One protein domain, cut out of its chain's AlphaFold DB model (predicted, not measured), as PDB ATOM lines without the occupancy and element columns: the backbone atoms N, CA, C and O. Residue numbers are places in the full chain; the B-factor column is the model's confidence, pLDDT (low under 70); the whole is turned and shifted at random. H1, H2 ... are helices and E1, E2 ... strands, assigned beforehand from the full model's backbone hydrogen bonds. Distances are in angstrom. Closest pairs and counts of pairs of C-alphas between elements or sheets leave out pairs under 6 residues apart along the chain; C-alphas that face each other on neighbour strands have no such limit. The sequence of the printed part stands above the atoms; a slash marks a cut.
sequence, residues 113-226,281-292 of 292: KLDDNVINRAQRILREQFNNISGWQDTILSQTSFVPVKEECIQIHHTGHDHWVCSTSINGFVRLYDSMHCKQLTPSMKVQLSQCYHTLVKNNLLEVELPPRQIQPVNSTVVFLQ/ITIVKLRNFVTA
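Overview. This is residues 113 to 226 and 281 to 292 of the 292 residues of an uncharacterized protein of Paramuricea clavata (UniProt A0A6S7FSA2). A strongly twisted sheet of five strands curls round one helix, H3; at its E1 edge two further helices, the longer H1 and the short H2, only graze it. The printed part has 126 residues, under half of them in named elements, in the order H1 H2 E1 E2 E3 H3 E4 E5. The sheet runs E1 E2 E3 E4 E5 and is mixed, with only E3 and E4 parallel; the class is mixed, helices and strands. The whole is compact, with a radius of gyration of the C-alphas of 14.1 A and spans of 41 by 31 by 29 A.

Arrangement. H1, residues 116 to 129, touches H2, residues 139 to 143, with residues 116 to 120 alone; their closest C-alphas, of Asp 116 and Thr 139, are 6.2 A apart. H1 and E1, residues 153 to 158, are near each other, with 8 pairs of C-alphas within 10 A. The closest C-alphas of H2 and E1, those of Ser 142 and His 158, are 5.8 A apart. E1, E2, residues 164 to 168, and E3, residues 174 to 177, form a meander, each strand the antiparallel neighbour of the one before, through two hairpins. Within hydrogen-bond range are N 157 and O 165, 2.9 A, and N 177 and O 166, 2.8 A. E3, H3, residues 187 to 196, and E4, residues 205 to 210, form a strand-helix-strand unit, two parallel neighbour strands with a helix between, with a right-handed crossover; N 209 and O 174 are 2.9 A apart. E5, residues 281 to 285, is antiparallel to E4, with N 206 and O 284 2.9 A apart. H3 makes two layers with the sheet, on one face of it; its closest C-alphas to E1 are those of Met 189 and His 157, 7.2 A. H1 and H3 are apart. Every O i to N i+4 pair is within hydrogen-bond range in H1 and H3; H2 has 0 of 1, but 2 of 2 O i to N i+3 pairs.

Along the chain. H1 begins at C-alpha 116 (283.644, 186.292, 141.827) and is 20.0 A long. E1 is 16.6 A long, E2 13.9 A, H3 14.7 A and E4 15.7 A. E5 ends at C-alpha 285 (274.495, 181.159, 168.488).

Size, cuts and confidence. The two C-alphas farthest apart, those of Pro 217 and Ala 292, are 47.5 A apart. Residues 227 to 280 are not printed; C-alphas 226 and 281 are 21.0 A apart across this cut, on the link from E4 to E5. No link printed whole is long. Mean pLDDT of the printed part is 72.3; residues 161, 180 to 183, 212 to 226 and 281 to 292 are under 70.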
ATOM      1  N   LYS A 113     274.830 183.475 135.820       71.06
ATOM      2  CA  LYS A 113     275.300 183.732 137.178       71.06
ATOM      3  C   LYS A 113     276.594 184.550 137.144       71.06
ATOM      4  O   LYS A 113     277.550 184.138 136.493       71.06
ATOM      5  N   LEU A 114     276.645 185.654 137.893       78.12
ATOM      6  CA  LEU A 114     277.877 186.436 138.043       78.12
ATOM      7  C   LEU A 114     278.959 185.654 138.799       78.12
ATOM      8  O   LEU A 114     278.676 185.005 139.817       78.12
ATOM      9  N   ASP A 115     280.192 185.762 138.309       79.06
ATOM     10  CA  ASP A 115     281.381 185.200 138.938       79.06
ATOM     11  C   ASP A 115     281.937 186.111 140.048       79.06
ATOM     12  O   ASP A 115     281.483 187.235 140.278       79.06
ATOM     13  N   ASP A 116     282.909 185.584 140.782       82.88
ATOM     14  CA  ASP A 116     283.644 186.292 141.827       82.88
ATOM     15  C   ASP A 116     284.418 187.502 141.278       82.88
ATOM     16  O   ASP A 116     284.424 188.558 141.915       82.88
ATOM     17  N   ASN A 117     285.005 187.401 140.080       81.81
ATOM     18  CA  ASN A 117     285.733 188.498 139.435       81.81
ATOM     19  C   ASN A 117     284.857 189.735 139.219       81.81
ATOM     20  O   ASN A 117     285.242 190.836 139.626       81.81
ATOM     21  N   VAL A 118     283.678 189.578 138.610       77.81
ATOM     22  CA  VAL A 118     282.744 190.683 138.357       77.81
ATOM     23  C   VAL A 118     282.230 191.272 139.671       77.81
ATOM     24  O   VAL A 118     282.199 192.498 139.819       77.81
ATOM     25  N   ILE A 119     281.896 190.433 140.659       81.81
ATOM     26  CA  ILE A 119     281.464 190.910 141.980       81.81
ATOM     27  C   ILE A 119     282.589 191.698 142.670       81.81
ATOM     28  O   ILE A 119     282.358 192.819 143.118       81.81
ATOM     29  N   ASN A 120     283.820 191.185 142.707       84.38
ATOM     30  CA  ASN A 120     284.969 191.863 143.316       84.38
ATOM     31  C   ASN A 120     285.340 193.172 142.595       84.38
ATOM     32  O   ASN A 120     285.647 194.175 143.246       84.38
ATOM     33  N   ARG A 121     285.243 193.211 141.259       80.25
ATOM     34  CA  ARG A 121     285.388 194.446 140.467       80.25
ATOM     35  C   ARG A 121     284.338 195.487 140.869       80.25
ATOM     36  O   ARG A 121     284.702 196.643 141.091       80.25
ATOM     37  N   ALA A 122     283.078 195.083 141.039       79.50
ATOM     38  CA  ALA A 122     282.011 195.960 141.518       79.50
ATOM     39  C   ALA A 122     282.237 196.430 142.970       79.50
ATOM     40  O   ALA A 122     282.093 197.620 143.245       79.50
ATOM     41  N   GLN A 123     282.666 195.544 143.883       83.38
ATOM     42  CA  GLN A 123     283.016 195.909 145.266       83.38
ATOM     43  C   GLN A 123     284.114 196.985 145.314       83.38
ATOM     44  O   GLN A 123     284.004 197.935 146.086       83.38
ATOM     45  N   ARG A 124     285.143 196.893 144.457       80.44
ATOM     46  CA  ARG A 124     286.200 197.915 144.365       80.44
ATOM     47  C   ARG A 124     285.657 199.282 143.938       80.44
ATOM     48  O   ARG A 124     285.971 200.275 144.586       80.44
ATOM     49  N   ILE A 125     284.805 199.329 142.912       78.12
ATOM     50  CA  ILE A 125     284.172 200.576 142.440       78.12
ATOM     51  C   ILE A 125     283.287 201.187 143.540       78.12
ATOM     52  O   ILE A 125     283.329 202.394 143.775       78.12
ATOM     53  N   LEU A 126     282.517 200.361 144.256       74.75
ATOM     54  CA  LEU A 126     281.691 200.818 145.378       74.75
ATOM     55  C   LEU A 126     282.547 201.350 146.535       74.75
ATOM     56  O   LEU A 126     282.228 202.398 147.085       74.75
ATOM     57  N   ARG A 127     283.668 200.699 146.862       76.62
ATOM     58  CA  ARG A 127     284.620 201.173 147.878       76.62
ATOM     59  C   ARG A 127     285.267 202.515 147.510       76.62
ATOM     60  O   ARG A 127     285.494 203.334 148.395       76.62
ATOM     61  N   GLU A 128     285.554 202.753 146.230       72.06
ATOM     62  CA  GLU A 128     286.062 204.046 145.742       72.06
ATOM     63  C   GLU A 128     285.014 205.167 145.884       72.06
ATOM     64  O   GLU A 128     285.367 206.302 146.204       72.06
ATOM     65  N   GLN A 129     283.724 204.853 145.707       72.19
ATOM     66  CA  GLN A 129     282.611 205.804 145.859       72.19
ATOM     67  C   GLN A 129     282.187 206.034 147.320       72.19
ATOM     68  O   GLN A 129     281.819 207.150 147.683       72.19
ATOM     69  N   PHE A 130     282.245 204.996 148.157       74.00
ATOM     70  CA  PHE A 130     281.775 204.977 149.547       74.00
ATOM     71  C   PHE A 130     282.929 204.666 150.509       74.00
ATOM     72  O   PHE A 130     282.887 203.710 151.284       74.00
ATOM     73  N   ASN A 131     283.981 205.485 150.452       76.75
ATOM     74  CA  ASN A 131     285.221 205.296 151.216       76.75
ATOM     75  C   ASN A 131     285.059 205.350 152.752       76.75
ATOM     76  O   ASN A 131     285.972 204.959 153.476       76.75
ATOM     77  N   ASN A 132     283.905 205.812 153.238       75.88
ATOM     78  CA  ASN A 132     283.518 205.879 154.644       75.88
ATOM     79  C   ASN A 132     282.801 204.612 155.148       75.88
ATOM     80  O   ASN A 132     282.406 204.567 156.311       75.88
ATOM     81  N   ILE A 133     282.568 203.626 154.276       76.00
ATOM     82  CA  ILE A 133     281.935 202.350 154.610       76.00
ATOM     83  C   ILE A 133     282.989 201.251 154.491       76.00
ATOM     84  O   ILE A 133     283.560 201.018 153.424       76.00
ATOM     85  N   SER A 134     283.234 200.570 155.605       80.94
ATOM     86  CA  SER A 134     284.177 199.455 155.692       80.94
ATOM     87  C   SER A 134     283.596 198.161 155.084       80.94
ATOM     88  O   SER A 134     282.474 198.136 154.578       80.94
ATOM     89  N   GLY A 135     284.339 197.053 155.137       82.06
ATOM     90  CA  GLY A 135     283.945 195.806 154.471       82.06
ATOM     91  C   GLY A 135     284.480 195.756 153.043       82.06
ATOM     92  O   GLY A 135     285.668 196.011 152.842       82.06
ATOM     93  N   TRP A 136     283.630 195.405 152.072       85.81
ATOM     94  CA  TRP A 136     284.014 195.187 150.666       85.81
ATOM     95  C   TRP A 136     285.176 194.194 150.497       85.81
ATOM     96  O   TRP A 136     286.023 194.347 149.615       85.81
ATOM     97  N   GLN A 137     285.253 193.204 151.387       90.44
ATOM     98  CA  GLN A 137     286.308 192.198 151.373       90.44
ATOM     99  C   GLN A 137     286.086 191.216 150.224       90.44
ATOM    100  O   GLN A 137     284.945 190.968 149.821       90.44
ATOM    101  N   ASP A 138     287.177 190.650 149.713       87.75
ATOM    102  CA  ASP A 138     287.151 189.757 148.559       87.75
ATOM    103  C   ASP A 138     286.222 188.554 148.792       87.75
ATOM    104  O   ASP A 138     286.260 187.906 149.841       87.75
ATOM    105  N   THR A 139     285.372 188.252 147.811       86.38
ATOM    106  CA  THR A 139     284.415 187.143 147.896       86.38
ATOM    107  C   THR A 139     285.064 185.771 148.086       86.38
ATOM    108  O   THR A 139     284.421 184.903 148.687       86.38
ATOM    109  N   ILE A 140     286.335 185.584 147.696       85.88
ATOM    110  CA  ILE A 140     287.104 184.352 147.949       85.88
ATOM    111  C   ILE A 140     287.232 184.039 149.452       85.88
ATOM    112  O   ILE A 140     287.333 182.877 149.850       85.88
ATOM    113  N   LEU A 141     287.133 185.056 150.317       85.44
ATOM    114  CA  LEU A 141     287.151 184.884 151.771       85.44
ATOM    115  C   LEU A 141     285.908 184.158 152.311       85.44
ATOM    116  O   LEU A 141     285.967 183.598 153.403       85.44
ATOM    117  N   SER A 142     284.836 184.038 151.514       82.69
ATOM    118  CA  SER A 142     283.697 183.151 151.819       82.69
ATOM    119  C   SER A 142     284.098 181.671 151.918       82.69
ATOM    120  O   SER A 142     283.360 180.888 152.515       82.69
ATOM    121  N   GLN A 143     285.237 181.284 151.330       79.88
ATOM    122  CA  GLN A 143     285.782 179.922 151.375       79.88
ATOM    123  C   GLN A 143     286.874 179.734 152.442       79.88
ATOM    124  O   GLN A 143     287.241 178.600 152.738       79.88
ATOM    125  N   THR A 144     287.413 180.822 153.005       82.44
ATOM    126  CA  THR A 144     288.552 180.791 153.939       82.44
ATOM    127  C   THR A 144     288.187 181.461 155.266       82.44
ATOM    128  O   THR A 144     287.631 180.809 156.150       82.44
ATOM    129  N   SER A 145     288.468 182.754 155.431       82.62
ATOM    130  CA  SER A 145     287.990 183.543 156.567       82.62
ATOM    131  C   SER A 145     287.936 185.021 156.222       82.62
ATOM    132  O   SER A 145     288.913 185.585 155.732       82.62
ATOM    133  N   PHE A 146     286.836 185.677 156.578       88.00
ATOM    134  CA  PHE A 146     286.779 187.135 156.579       88.00
ATOM    135  C   PHE A 146     287.579 187.739 157.739       88.00
ATOM    136  O   PHE A 146     287.751 187.120 158.793       88.00
ATOM    137  N   VAL A 147     288.030 188.979 157.554       87.06
ATOM    138  CA  VAL A 147     288.623 189.814 158.604       87.06
ATOM    139  C   VAL A 147     287.496 190.458 159.430       87.06
ATOM    140  O   VAL A 147     286.550 190.996 158.842       87.06
ATOM    141  N   PRO A 148     287.569 190.457 160.776       86.44
ATOM    142  CA  PRO A 148     286.582 191.131 161.617       86.44
ATOM    143  C   PRO A 148     286.531 192.641 161.376       86.44
ATOM    144  O   PRO A 148     287.556 193.326 161.391       86.44
ATOM    145  N   VAL A 149     285.322 193.173 161.218       85.81
ATOM    146  CA  VAL A 149     285.085 194.589 160.930       85.81
ATOM    147  C   VAL A 149     284.672 195.335 162.203       85.81
ATOM    148  O   VAL A 149     283.923 194.812 163.028       85.81
ATOM    149  N   LYS A 150     285.186 196.554 162.396       80.44
ATOM    150  CA  LYS A 150     284.945 197.380 163.600       80.44
ATOM    151  C   LYS A 150     283.919 198.499 163.402       80.44
ATOM    152  O   LYS A 150     283.396 199.011 164.384       80.44
ATOM    153  N   GLU A 151     283.659 198.877 162.156       83.12
ATOM    154  CA  GLU A 151     282.849 200.038 161.778       83.12
ATOM    155  C   GLU A 151     281.581 199.608 161.020       83.12
ATOM    156  O   GLU A 151     281.301 198.416 160.846       83.12
ATOM    157  N   GLU A 152     280.792 200.583 160.562       83.62
ATOM    158  CA  GLU A 152     279.707 200.311 159.621       83.62
ATOM    159  C   GLU A 152     280.278 199.737 158.325       83.62
ATOM    160  O   GLU A 152     281.245 200.259 157.761       83.62
ATOM    161  N   CYS A 153     279.696 198.633 157.869       86.56
ATOM    162  CA  CYS A 153     280.220 197.870 156.753       86.56
ATOM    163  C   CYS A 153     279.114 197.316 155.861       86.56
ATOM    164  O   CYS A 153     277.972 197.125 156.297       86.56
ATOM    165  N   ILE A 154     279.494 197.033 154.617       87.62
ATOM    166  CA  ILE A 154     278.721 196.244 153.659       87.62
ATOM    167  C   ILE A 154     279.626 195.104 153.182       87.62
ATOM    168  O   ILE A 154     280.796 195.329 152.867       87.62
ATOM    169  N   GLN A 155     279.104 193.877 153.153       92.12
ATOM    170  CA  GLN A 155     279.864 192.697 152.745       92.12
ATOM    171  C   GLN A 155     279.036 191.777 151.845       92.12
ATOM    172  O   GLN A 155     277.860 191.519 152.106       92.12
ATOM    173  N   ILE A 156     279.665 191.257 150.789       90.44
ATOM    174  CA  ILE A 156     279.104 190.190 149.954       90.44
ATOM    175  C   ILE A 156     279.602 188.832 150.459       90.44
ATOM    176  O   ILE A 156     280.776 188.669 150.792       90.44
ATOM    177  N   HIS A 157     278.687 187.870 150.516       87.56
ATOM    178  CA  HIS A 157     278.893 186.508 150.995       87.56
ATOM    179  C   HIS A 157     278.416 185.498 149.952       87.56
ATOM    180  O   HIS A 157     277.374 185.697 149.320       87.56
ATOM    181  N   HIS A 158     279.121 184.373 149.826       85.19
ATOM    182  CA  HIS A 158     278.637 183.210 149.077       85.19
ATOM    183  C   HIS A 158     277.935 182.220 150.010       85.19
ATOM    184  O   HIS A 158     278.457 181.894 151.076       85.19
ATOM    185  N   THR A 159     276.768 181.698 149.633       79.25
ATOM    186  CA  THR A 159     276.009 180.773 150.500       79.25
ATOM    187  C   THR A 159     276.622 179.373 150.626       79.25
ATOM    188  O   THR A 159     276.207 178.612 151.507       79.25
ATOM    189  N   GLY A 160     277.566 179.028 149.740       73.31
ATOM    190  CA  GLY A 160     278.054 177.669 149.481       73.31
ATOM    191  C   GLY A 160     277.248 176.905 148.416       73.31
ATOM    192  O   GLY A 160     277.695 175.862 147.954       73.31
ATOM    193  N   HIS A 161     276.092 177.426 147.993       69.31
ATOM    194  CA  HIS A 161     275.186 176.795 147.024       69.31
ATOM    195  C   HIS A 161     274.849 177.766 145.885       69.31
ATOM    196  O   HIS A 161     273.709 178.197 145.738       69.31
ATOM    197  N   ASP A 162     275.880 178.161 145.134       74.38
ATOM    198  CA  ASP A 162     275.788 179.007 143.935       74.38
ATOM    199  C   ASP A 162     274.940 180.285 144.043       74.38
ATOM    200  O   ASP A 162     274.381 180.765 143.060       74.38
ATOM    201  N   HIS A 163     274.932 180.910 145.221       83.06
ATOM    202  CA  HIS A 163     274.141 182.108 145.476       83.06
ATOM    203  C   HIS A 163     274.929 183.175 146.249       83.06
ATOM    204  O   HIS A 163     275.734 182.856 147.128       83.06
ATOM    205  N   TRP A 164     274.685 184.439 145.902       84.94
ATOM    206  CA  TRP A 164     275.305 185.627 146.489       84.94
ATOM    207  C   TRP A 164     274.301 186.361 147.382       84.94
ATOM    208  O   TRP A 164     273.182 186.665 146.967       84.94
ATOM    209  N   VAL A 165     274.711 186.696 148.604       85.75
ATOM    210  CA  VAL A 165     273.897 187.454 149.566       85.75
ATOM    211  C   VAL A 165     274.692 188.633 150.120       85.75
ATOM    212  O   VAL A 165     275.915 188.573 150.230       85.75
ATOM    213  N   CYS A 166     274.001 189.719 150.464       88.69
ATOM    214  CA  CYS A 166     274.626 190.937 150.979       88.69
ATOM    215  C   CYS A 166     274.296 191.109 152.462       88.69
ATOM    216  O   CYS A 166     273.142 190.953 152.853       88.69
ATOM    217  N   SER A 167     275.270 191.488 153.282       89.62
ATOM    218  CA  SER A 167     275.071 191.854 154.686       89.62
ATOM    219  C   SER A 167     275.518 193.292 154.960       89.62
ATOM    220  O   SER A 167     276.326 193.854 154.218       89.62
ATOM    221  N   THR A 168     274.958 193.912 156.002       88.94
ATOM    222  CA  THR A 168     275.358 195.247 156.477       88.94
ATOM    223  C   THR A 168     275.373 195.309 158.008       88.94
ATOM    224  O   THR A 168     274.586 194.611 158.642       88.94
ATOM    225  N   SER A 169     276.234 196.146 158.608       87.31
ATOM    226  CA  SER A 169     276.296 196.410 160.070       87.31
ATOM    227  C   SER A 169     275.811 197.806 160.489       87.31
ATOM    228  O   SER A 169     276.110 198.280 161.587       87.31
ATOM    229  N   ILE A 170     275.082 198.494 159.610       80.62
ATOM    230  CA  ILE A 170     274.712 199.908 159.762       80.62
ATOM    231  C   ILE A 170     273.879 200.130 161.045       80.62
ATOM    232  O   ILE A 170     272.923 199.403 161.334       80.62
ATOM    233  N   ASN A 171     274.241 201.159 161.814       79.31
ATOM    234  CA  ASN A 171     273.783 201.481 163.169       79.31
ATOM    235  C   ASN A 171     274.009 200.359 164.208       79.31
ATOM    236  O   ASN A 171     273.275 200.265 165.191       79.31
ATOM    237  N   GLY A 172     274.999 199.485 163.997       79.31
ATOM    238  CA  GLY A 172     275.294 198.351 164.883       79.31
ATOM    239  C   GLY A 172     274.284 197.200 164.796       79.31
ATOM    240  O   GLY A 172     274.298 196.313 165.650       79.31
ATOM    241  N   PHE A 173     273.414 197.204 163.782       80.81
ATOM    242  CA  PHE A 173     272.469 196.126 163.495       80.81
ATOM    243  C   PHE A 173     272.960 195.320 162.297       80.81
ATOM    244  O   PHE A 173     273.110 195.879 161.211       80.81
ATOM    245  N   VAL A 174     273.148 194.008 162.468       86.06
ATOM    246  CA  VAL A 174     273.476 193.134 161.338       86.06
ATOM    247  C   VAL A 174     272.202 192.781 160.574       86.06
ATOM    248  O   VAL A 174     271.286 192.161 161.118       86.06
ATOM    249  N   ARG A 175     272.145 193.174 159.301       85.69
ATOM    250  CA  ARG A 175     271.073 192.817 158.362       85.69
ATOM    251  C   ARG A 175     271.627 191.946 157.257       85.69
ATOM    252  O   ARG A 175     272.706 192.232 156.752       85.69
ATOM    253  N   LEU A 176     270.874 190.927 156.853       86.00
ATOM    254  CA  LEU A 176     271.184 190.117 155.679       86.00
ATOM    255  C   LEU A 176     270.063 190.224 154.640       86.00
ATOM    256  O   LEU A 176     268.892 189.989 154.933       86.00
ATOM    257  N   TYR A 177     270.462 190.524 153.410       83.31
ATOM    258  CA  TYR A 177     269.626 190.664 152.231       83.31
ATOM    259  C   TYR A 177     269.858 189.463 151.311       83.31
ATOM    260  O   TYR A 177     270.905 189.332 150.675       83.31
ATOM    261  N   ASP A 178     268.857 188.586 151.254       81.75
ATOM    262  CA  ASP A 178     268.841 187.378 150.432       81.75
ATOM    263  C   ASP A 178     267.692 187.450 149.410       81.75
ATOM    264  O   ASP A 178     266.510 187.525 149.766       81.75
ATOM    265  N   SER A 179     268.035 187.420 148.119       74.38
ATOM    266  CA  SER A 179     267.050 187.434 147.040       74.38
ATOM    267  C   SER A 179     266.351 186.086 146.828       74.38
ATOM    268  O   SER A 179     265.228 186.108 146.332       74.38
ATOM    269  N   MET A 180     266.900 184.938 147.231       68.25
ATOM    270  CA  MET A 180     266.281 183.611 147.034       68.25
ATOM    271  C   MET A 180     265.281 183.216 148.137       68.25
ATOM    272  O   MET A 180     264.708 182.130 148.092       68.25
ATOM    273  N   HIS A 181     265.000 184.116 149.087       57.53
ATOM    274  CA  HIS A 181     264.016 183.919 150.162       57.53
ATOM    275  C   HIS A 181     264.340 182.736 151.096       57.53
ATOM    276  O   HIS A 181     263.434 182.065 151.605       57.53
ATOM    277  N   CYS A 182     265.624 182.488 151.383       59.16
ATOM    278  CA  CYS A 182     265.988 181.514 152.398       59.16
ATOM    279  C   CYS A 182     265.664 182.073 153.792       59.16
ATOM    280  O   CYS A 182     266.333 182.958 154.321       59.16
ATOM    281  N   LYS A 183     264.622 181.530 154.433       63.28
ATOM    282  CA  LYS A 183     264.220 181.910 155.804       63.28
ATOM    283  C   LYS A 183     265.196 181.423 156.886       63.28
ATOM    284  O   LYS A 183     264.916 181.594 158.069       63.28
ATOM    285  N   GLN A 184     266.285 180.755 156.506       70.44
ATOM    286  CA  GLN A 184     267.257 180.159 157.417       70.44
ATOM    287  C   GLN A 184     268.677 180.377 156.889       70.44
ATOM    288  O   GLN A 184     268.974 180.093 155.737       70.44
ATOM    289  N   LEU A 185     269.579 180.840 157.752       78.81
ATOM    290  CA  LEU A 185     270.991 181.011 157.408       78.81
ATOM    291  C   LEU A 185     271.664 179.640 157.200       78.81
ATOM    292  O   LEU A 185     271.589 178.785 158.096       78.81
ATOM    293  N   THR A 186     272.365 179.446 156.074       82.19
ATOM    294  CA  THR A 186     273.167 178.228 155.845       82.19
ATOM    295  C   THR A 186     274.301 178.125 156.879       82.19
ATOM    296  O   THR A 186     274.694 179.139 157.470       82.19
ATOM    297  N   PRO A 187     274.855 176.925 157.145       83.25
ATOM    298  CA  PRO A 187     276.004 176.779 158.040       83.25
ATOM    299  C   PRO A 187     277.199 177.652 157.625       83.25
ATOM    300  O   PRO A 187     277.774 178.322 158.478       83.25
ATOM    301  N   SER A 188     277.496 177.721 156.321       82.81
ATOM    302  CA  SER A 188     278.561 178.572 155.766       82.81
ATOM    303  C   SER A 188     278.321 180.054 156.075       82.81
ATOM    304  O   SER A 188     279.179 180.722 156.650       82.81
ATOM    305  N   MET A 189     277.104 180.554 155.830       84.06
ATOM    306  CA  MET A 189     276.743 181.944 156.132       84.06
ATOM    307  C   MET A 189     276.863 182.274 157.625       84.06
ATOM    308  O   MET A 189     277.284 183.373 157.970       84.06
ATOM    309  N   LYS A 190     276.538 181.340 158.530       86.25
ATOM    310  CA  LYS A 190     276.708 181.551 159.981       86.25
ATOM    311  C   LYS A 190     278.177 181.755 160.356       86.25
ATOM    312  O   LYS A 190     278.464 182.651 161.146       86.25
ATOM    313  N   VAL A 191     279.085 180.965 159.775       86.50
ATOM    314  CA  VAL A 191     280.536 181.110 159.981       86.50
ATOM    315  C   VAL A 191     281.009 182.461 159.446       86.50
ATOM    316  O   VAL A 191     281.547 183.256 160.215       86.50
ATOM    317  N   GLN A 192     280.717 182.776 158.184       89.44
ATOM    318  CA  GLN A 192     281.149 184.026 157.552       89.44
ATOM    319  C   GLN A 192     280.630 185.279 158.280       89.44
ATOM    320  O   GLN A 192     281.392 186.207 158.541       89.44
ATOM    321  N   LEU A 193     279.347 185.300 158.671       88.56
ATOM    322  CA  LEU A 193     278.769 186.408 159.443       88.56
ATOM    323  C   LEU A 193     279.424 186.533 160.827       88.56
ATOM    324  O   LEU A 193     279.663 187.650 161.282       88.56
ATOM    325  N   SER A 194     279.753 185.414 161.484       86.62
ATOM    326  CA  SER A 194     280.443 185.433 162.781       86.62
ATOM    327  C   SER A 194     281.878 185.957 162.699       86.62
ATOM    328  O   SER A 194     282.314 186.638 163.622       86.62
ATOM    329  N   GLN A 195     282.582 185.704 161.589       87.12
ATOM    330  CA  GLN A 195     283.915 186.248 161.320       87.12
ATOM    331  C   GLN A 195     283.842 187.761 161.065       87.12
ATOM    332  O   GLN A 195     284.472 188.532 161.788       87.12
ATOM    333  N   CYS A 196     283.015 188.202 160.105       87.56
ATOM    334  CA  CYS A 196     282.845 189.623 159.771       87.56
ATOM    335  C   CYS A 196     282.404 190.471 160.968       87.56
ATOM    336  O   CYS A 196     282.947 191.551 161.199       87.56
ATOM    337  N   TYR A 197     281.410 189.991 161.720       89.31
ATOM    338  CA  TYR A 197     280.691 190.770 162.731       89.31
ATOM    339  C   TYR A 197     280.999 190.340 164.169       89.31
ATOM    340  O   TYR A 197     280.215 190.615 165.078       89.31
ATOM    341  N   HIS A 198     282.152 189.701 164.396       85.88
ATOM    342  CA  HIS A 198     282.606 189.259 165.720       85.88
ATOM    343  C   HIS A 198     282.524 190.367 166.790       85.88
ATOM    344  O   HIS A 198     282.158 190.126 167.936       85.88
ATOM    345  N   THR A 199     282.818 191.608 166.400       85.81
ATOM    346  CA  THR A 199     282.780 192.818 167.243       85.81
ATOM    347  C   THR A 199     281.386 193.185 167.764       85.81
ATOM    348  O   THR A 199     281.278 193.903 168.756       85.81
ATOM    349  N   LEU A 200     280.319 192.700 167.119       82.50
ATOM    350  CA  LEU A 200     278.919 192.992 167.450       82.50
ATOM    351  C   LEU A 200     278.241 191.867 168.251       82.50
ATOM    352  O   LEU A 200     277.072 191.995 168.622       82.50
ATOM    353  N   VAL A 201     278.964 190.779 168.536       84.25
ATOM    354  CA  VAL A 201     278.481 189.645 169.333       84.25
ATOM    355  C   VAL A 201     278.201 190.087 170.770       84.25
ATOM    356  O   VAL A 201     279.044 190.687 171.432       84.25
ATOM    357  N   LYS A 202     277.018 189.744 171.286       82.06
ATOM    358  CA  LYS A 202     276.599 190.022 172.668       82.06
ATOM    359  C   LYS A 202     276.118 188.726 173.306       82.06
ATOM    360  O   LYS A 202     275.314 188.011 172.720       82.06
ATOM    361  N   ASN A 203     276.605 188.405 174.506       83.19
ATOM    362  CA  ASN A 203     276.250 187.171 175.228       83.19
ATOM    363  C   ASN A 203     276.444 185.882 174.386       83.19
ATOM    364  O   ASN A 203     275.619 184.972 174.439       83.19
ATOM    365  N   ASN A 204     277.514 185.821 173.581       80.25
ATOM    366  CA  ASN A 204     277.822 184.746 172.617       80.25
ATOM    367  C   ASN A 204     276.769 184.539 171.502       80.25
ATOM    368  O   ASN A 204     276.728 183.490 170.852       80.25
ATOM    369  N   LEU A 205     275.924 185.546 171.259       79.81
ATOM    370  CA  LEU A 205     274.929 185.579 170.191       79.81
ATOM    371  C   LEU A 205     275.231 186.719 169.214       79.81
ATOM    372  O   LEU A 205     275.547 187.838 169.623       79.81
ATOM    373  N   LEU A 206     275.080 186.439 167.921       84.25
ATOM    374  CA  LEU A 206     274.981 187.454 166.879       84.25
ATOM    375  C   LEU A 206     273.516 187.533 166.430       84.25
ATOM    376  O   LEU A 206     272.941 186.547 165.956       84.25
ATOM    377  N   GLU A 207     272.900 188.699 166.611       84.69
ATOM    378  CA  GLU A 207     271.537 188.968 166.153       84.69
ATOM    379  C   GLU A 207     271.570 189.403 164.685       84.69
ATOM    380  O   GLU A 207     272.204 190.402 164.350       84.69
ATOM    381  N   VAL A 208     270.890 188.650 163.812       83.94
ATOM    382  CA  VAL A 208     270.806 188.941 162.376       83.94
ATOM    383  C   VAL A 208     269.342 189.163 161.996       83.94
ATOM    384  O   VAL A 208     268.501 188.262 162.083       83.94
ATOM    385  N   GLU A 209     269.021 190.382 161.569       83.44
ATOM    386  CA  GLU A 209     267.715 190.711 160.999       83.44
ATOM    387  C   GLU A 209     267.673 190.286 159.520       83.44
ATOM    388  O   GLU A 209     268.618 190.532 158.766       83.44
ATOM    389  N   LEU A 210     266.567 189.660 159.100       79.94
ATOM    390  CA  LEU A 210     266.269 189.359 157.696       79.94
ATOM    391  C   LEU A 210     265.139 190.297 157.228       79.94
ATOM    392  O   LEU A 210     263.970 190.026 157.533       79.94
ATOM    393  N   PRO A 211     265.443 191.420 156.547       73.56
ATOM    394  CA  PRO A 211     264.424 192.377 156.127       73.56
ATOM    395  C   PRO A 211     263.478 191.796 155.060       73.56
ATOM    396  O   PRO A 211     263.905 190.997 154.221       73.56
ATOM    397  N   PRO A 212     262.195 192.205 155.033       63.97
ATOM    398  CA  PRO A 212     261.275 191.818 153.967       63.97
ATOM    399  C   PRO A 212     261.737 192.337 152.590       63.97
ATOM    400  O   PRO A 212     262.289 193.427 152.455       63.97
ATOM    401  N   ARG A 213     261.520 191.507 151.562       58.84
ATOM    402  CA  ARG A 213     262.178 191.543 150.242       58.84
ATOM    403  C   ARG A 213     261.738 192.727 149.361       58.84
ATOM    404  O   ARG A 213     260.542 192.922 149.163       58.84
ATOM    405  N   GLN A 214     262.689 193.384 148.686       50.00
ATOM    406  CA  GLN A 214     262.425 193.993 147.374       50.00
ATOM    407  C   GLN A 214     262.550 192.891 146.313       50.00
ATOM    408  O   GLN A 214     263.619 192.315 146.113       50.00
ATOM    409  N   ILE A 215     261.423 192.521 145.705       46.62
ATOM    410  CA  ILE A 215     261.315 191.366 144.807       46.62
ATOM    411  C   ILE A 215     261.987 191.674 143.468       46.62
ATOM    412  O   ILE A 215     261.576 192.601 142.776       46.62
ATOM    413  N   GLN A 216     262.959 190.851 143.076       44.53
ATOM    414  CA  GLN A 216     263.416 190.807 141.689       44.53
ATOM    415  C   GLN A 216     262.603 189.802 140.869       44.53
ATOM    416  O   GLN A 216     262.307 188.711 141.380       44.53
ATOM    417  N   PRO A 217     262.245 190.152 139.621       33.59
ATOM    418  CA  PRO A 217     261.676 189.215 138.671       33.59
ATOM    419  C   PRO A 217     262.787 188.356 138.042       33.59
ATOM    420  O   PRO A 217     263.668 188.868 137.358       33.59
ATOM    421  N   VAL A 218     262.665 187.033 138.203       41.34
ATOM    422  CA  VAL A 218     263.484 185.981 137.555       41.34
ATOM    423  C   VAL A 218     264.976 185.936 137.984       41.34
ATOM    424  O   VAL A 218     265.442 186.770 138.755       41.34
ATOM    425  N   ASN A 219     265.691 184.886 137.548       40.72
ATOM    426  CA  ASN A 219     266.973 184.345 138.048       40.72
ATOM    427  C   ASN A 219     268.236 185.230 137.863       40.72
ATOM    428  O   ASN A 219     269.316 184.717 137.586       40.72
ATOM    429  N   SER A 220     268.134 186.547 138.028       41.34
ATOM    430  CA  SER A 220     269.296 187.447 138.019       41.34
ATOM    431  C   SER A 220     269.982 187.484 139.397       41.34
ATOM    432  O   SER A 220     269.331 187.582 140.435       41.34
ATOM    433  N   THR A 221     271.313 187.356 139.436       42.22
ATOM    434  CA  THR A 221     272.076 187.094 140.682       42.22
ATOM    435  C   THR A 221     272.437 188.350 141.491       42.22
ATOM    436  O   THR A 221     273.235 188.280 142.423       42.22
ATOM    437  N   VAL A 222     271.900 189.522 141.141       40.69
ATOM    438  CA  VAL A 222     272.360 190.813 141.680       40.69
ATOM    439  C   VAL A 222     271.383 191.345 142.713       40.69
ATOM    440  O   VAL A 222     270.317 191.825 142.351       40.69
ATOM    441  N   VAL A 223     271.752 191.379 143.997       38.38
ATOM    442  CA  VAL A 223     270.977 192.121 145.008       38.38
ATOM    443  C   VAL A 223     271.129 193.631 144.768       38.38
ATOM    444  O   VAL A 223     271.982 194.288 145.361       38.38
ATOM    445  N   PHE A 224     270.286 194.210 143.905       36.38
ATOM    446  CA  PHE A 224     270.168 195.664 143.784       36.38
ATOM    447  C   PHE A 224     269.527 196.221 145.061       36.38
ATOM    448  O   PHE A 224     268.301 196.241 145.202       36.38
ATOM    449  N   LEU A 225     270.363 196.686 145.992       34.59
ATOM    450  CA  LEU A 225     269.942 197.411 147.190       34.59
ATOM    451  C   LEU A 225     269.403 198.804 146.827       34.59
ATOM    452  O   LEU A 225     270.043 199.824 147.080       34.59
ATOM    453  N   GLN A 226     268.173 198.872 146.317       30.88
ATOM    454  CA  GLN A 226     267.358 200.080 146.455       30.88
ATOM    455  C   GLN A 226     266.887 200.203 147.910       30.88
ATOM    456  O   GLN A 226     265.722 200.003 148.234       30.88
ATOM    457  N   ILE A 281     263.460 187.753 162.697       34.62
ATOM    458  CA  ILE A 281     264.777 187.854 163.338       34.62
ATOM    459  C   ILE A 281     265.337 186.437 163.498       34.62
ATOM    460  O   ILE A 281     264.646 185.562 164.023       34.62
ATOM    461  N   THR A 282     266.579 186.209 163.061       38.53
ATOM    462  CA  THR A 282     267.270 184.920 163.207       38.53
ATOM    463  C   THR A 282     268.480 185.093 164.119       38.53
ATOM    464  O   THR A 282     269.338 185.939 163.881       38.53
ATOM    465  N   ILE A 283     268.563 184.284 165.175       31.69
ATOM    466  CA  ILE A 283     269.664 184.344 166.144       31.69
ATOM    467  C   ILE A 283     270.738 183.326 165.749       31.69
ATOM    468  O   ILE A 283     270.458 182.128 165.661       31.69
ATOM    469  N   VAL A 284     271.975 183.784 165.553       34.44
ATOM    470  CA  VAL A 284     273.139 182.909 165.364       34.44
ATOM    471  C   VAL A 284     273.836 182.736 166.709       34.44
ATOM    472  O   VAL A 284     274.406 183.676 167.257       34.44
ATOM    473  N   LYS A 285     273.783 181.519 167.257       32.53
ATOM    474  CA  LYS A 285     274.495 181.159 168.488       32.53
ATOM    475  C   LYS A 285     275.896 180.670 168.148       32.53
ATOM    476  O   LYS A 285     276.033 179.654 167.466       32.53
ATOM    477  N   LEU A 286     276.915 181.363 168.648       30.12
ATOM    478  CA  LEU A 286     278.290 180.898 168.526       30.12
ATOM    479  C   LEU A 286     278.513 179.752 169.519       30.12
ATOM    480  O   LEU A 286     278.097 179.820 170.678       30.12
ATOM    481  N   ARG A 287     279.142 178.673 169.051       34.06
ATOM    482  CA  ARG A 287     279.757 177.675 169.934       34.06
ATOM    483  C   ARG A 287     281.185 178.126 170.216       34.06
ATOM    484  O   ARG A 287     281.783 178.791 169.375       34.06
ATOM    485  N   ASN A 288     281.706 177.769 171.387       31.00
ATOM    486  CA  ASN A 288     283.057 178.135 171.799       31.00
ATOM    487  C   ASN A 288     284.081 177.584 170.794       31.00
ATOM    488  O   ASN A 288     284.417 176.402 170.846       31.00
ATOM    489  N   PHE A 289     284.604 178.443 169.922       31.48
ATOM    490  CA  PHE A 289     285.906 178.226 169.306       31.48
ATOM    491  C   PHE A 289     286.952 178.562 170.367       31.48
ATOM    492  O   PHE A 289     287.429 179.690 170.458       31.48
ATOM    493  N   VAL A 290     287.233 177.589 171.239       26.83
ATOM    494  CA  VAL A 290     288.420 177.655 172.093       26.83
ATOM    495  C   VAL A 290     289.625 177.478 171.180       26.83
ATOM    496  O   VAL A 290     289.689 176.532 170.401       26.83
ATOM    497  N   THR A 291     290.550 178.423 171.258       30.56
ATOM    498  CA  THR A 291     291.827 178.408 170.550       30.56
ATOM    499  C   THR A 291     292.780 177.385 171.170       30.56
ATOM    500  O   THR A 291     293.357 177.678 172.219       30.56
ATOM    501  N   ALA A 292     292.940 176.228 170.523       29.59
ATOM    502  CA  ALA A 292     294.135 175.370 170.499       29.59
ATOM    503  C   ALA A 292     293.885 174.201 169.532       29.59
ATOM    504  O   ALA A 292     292.885 173.482 169.755       29.59
TER     505      ALA A 292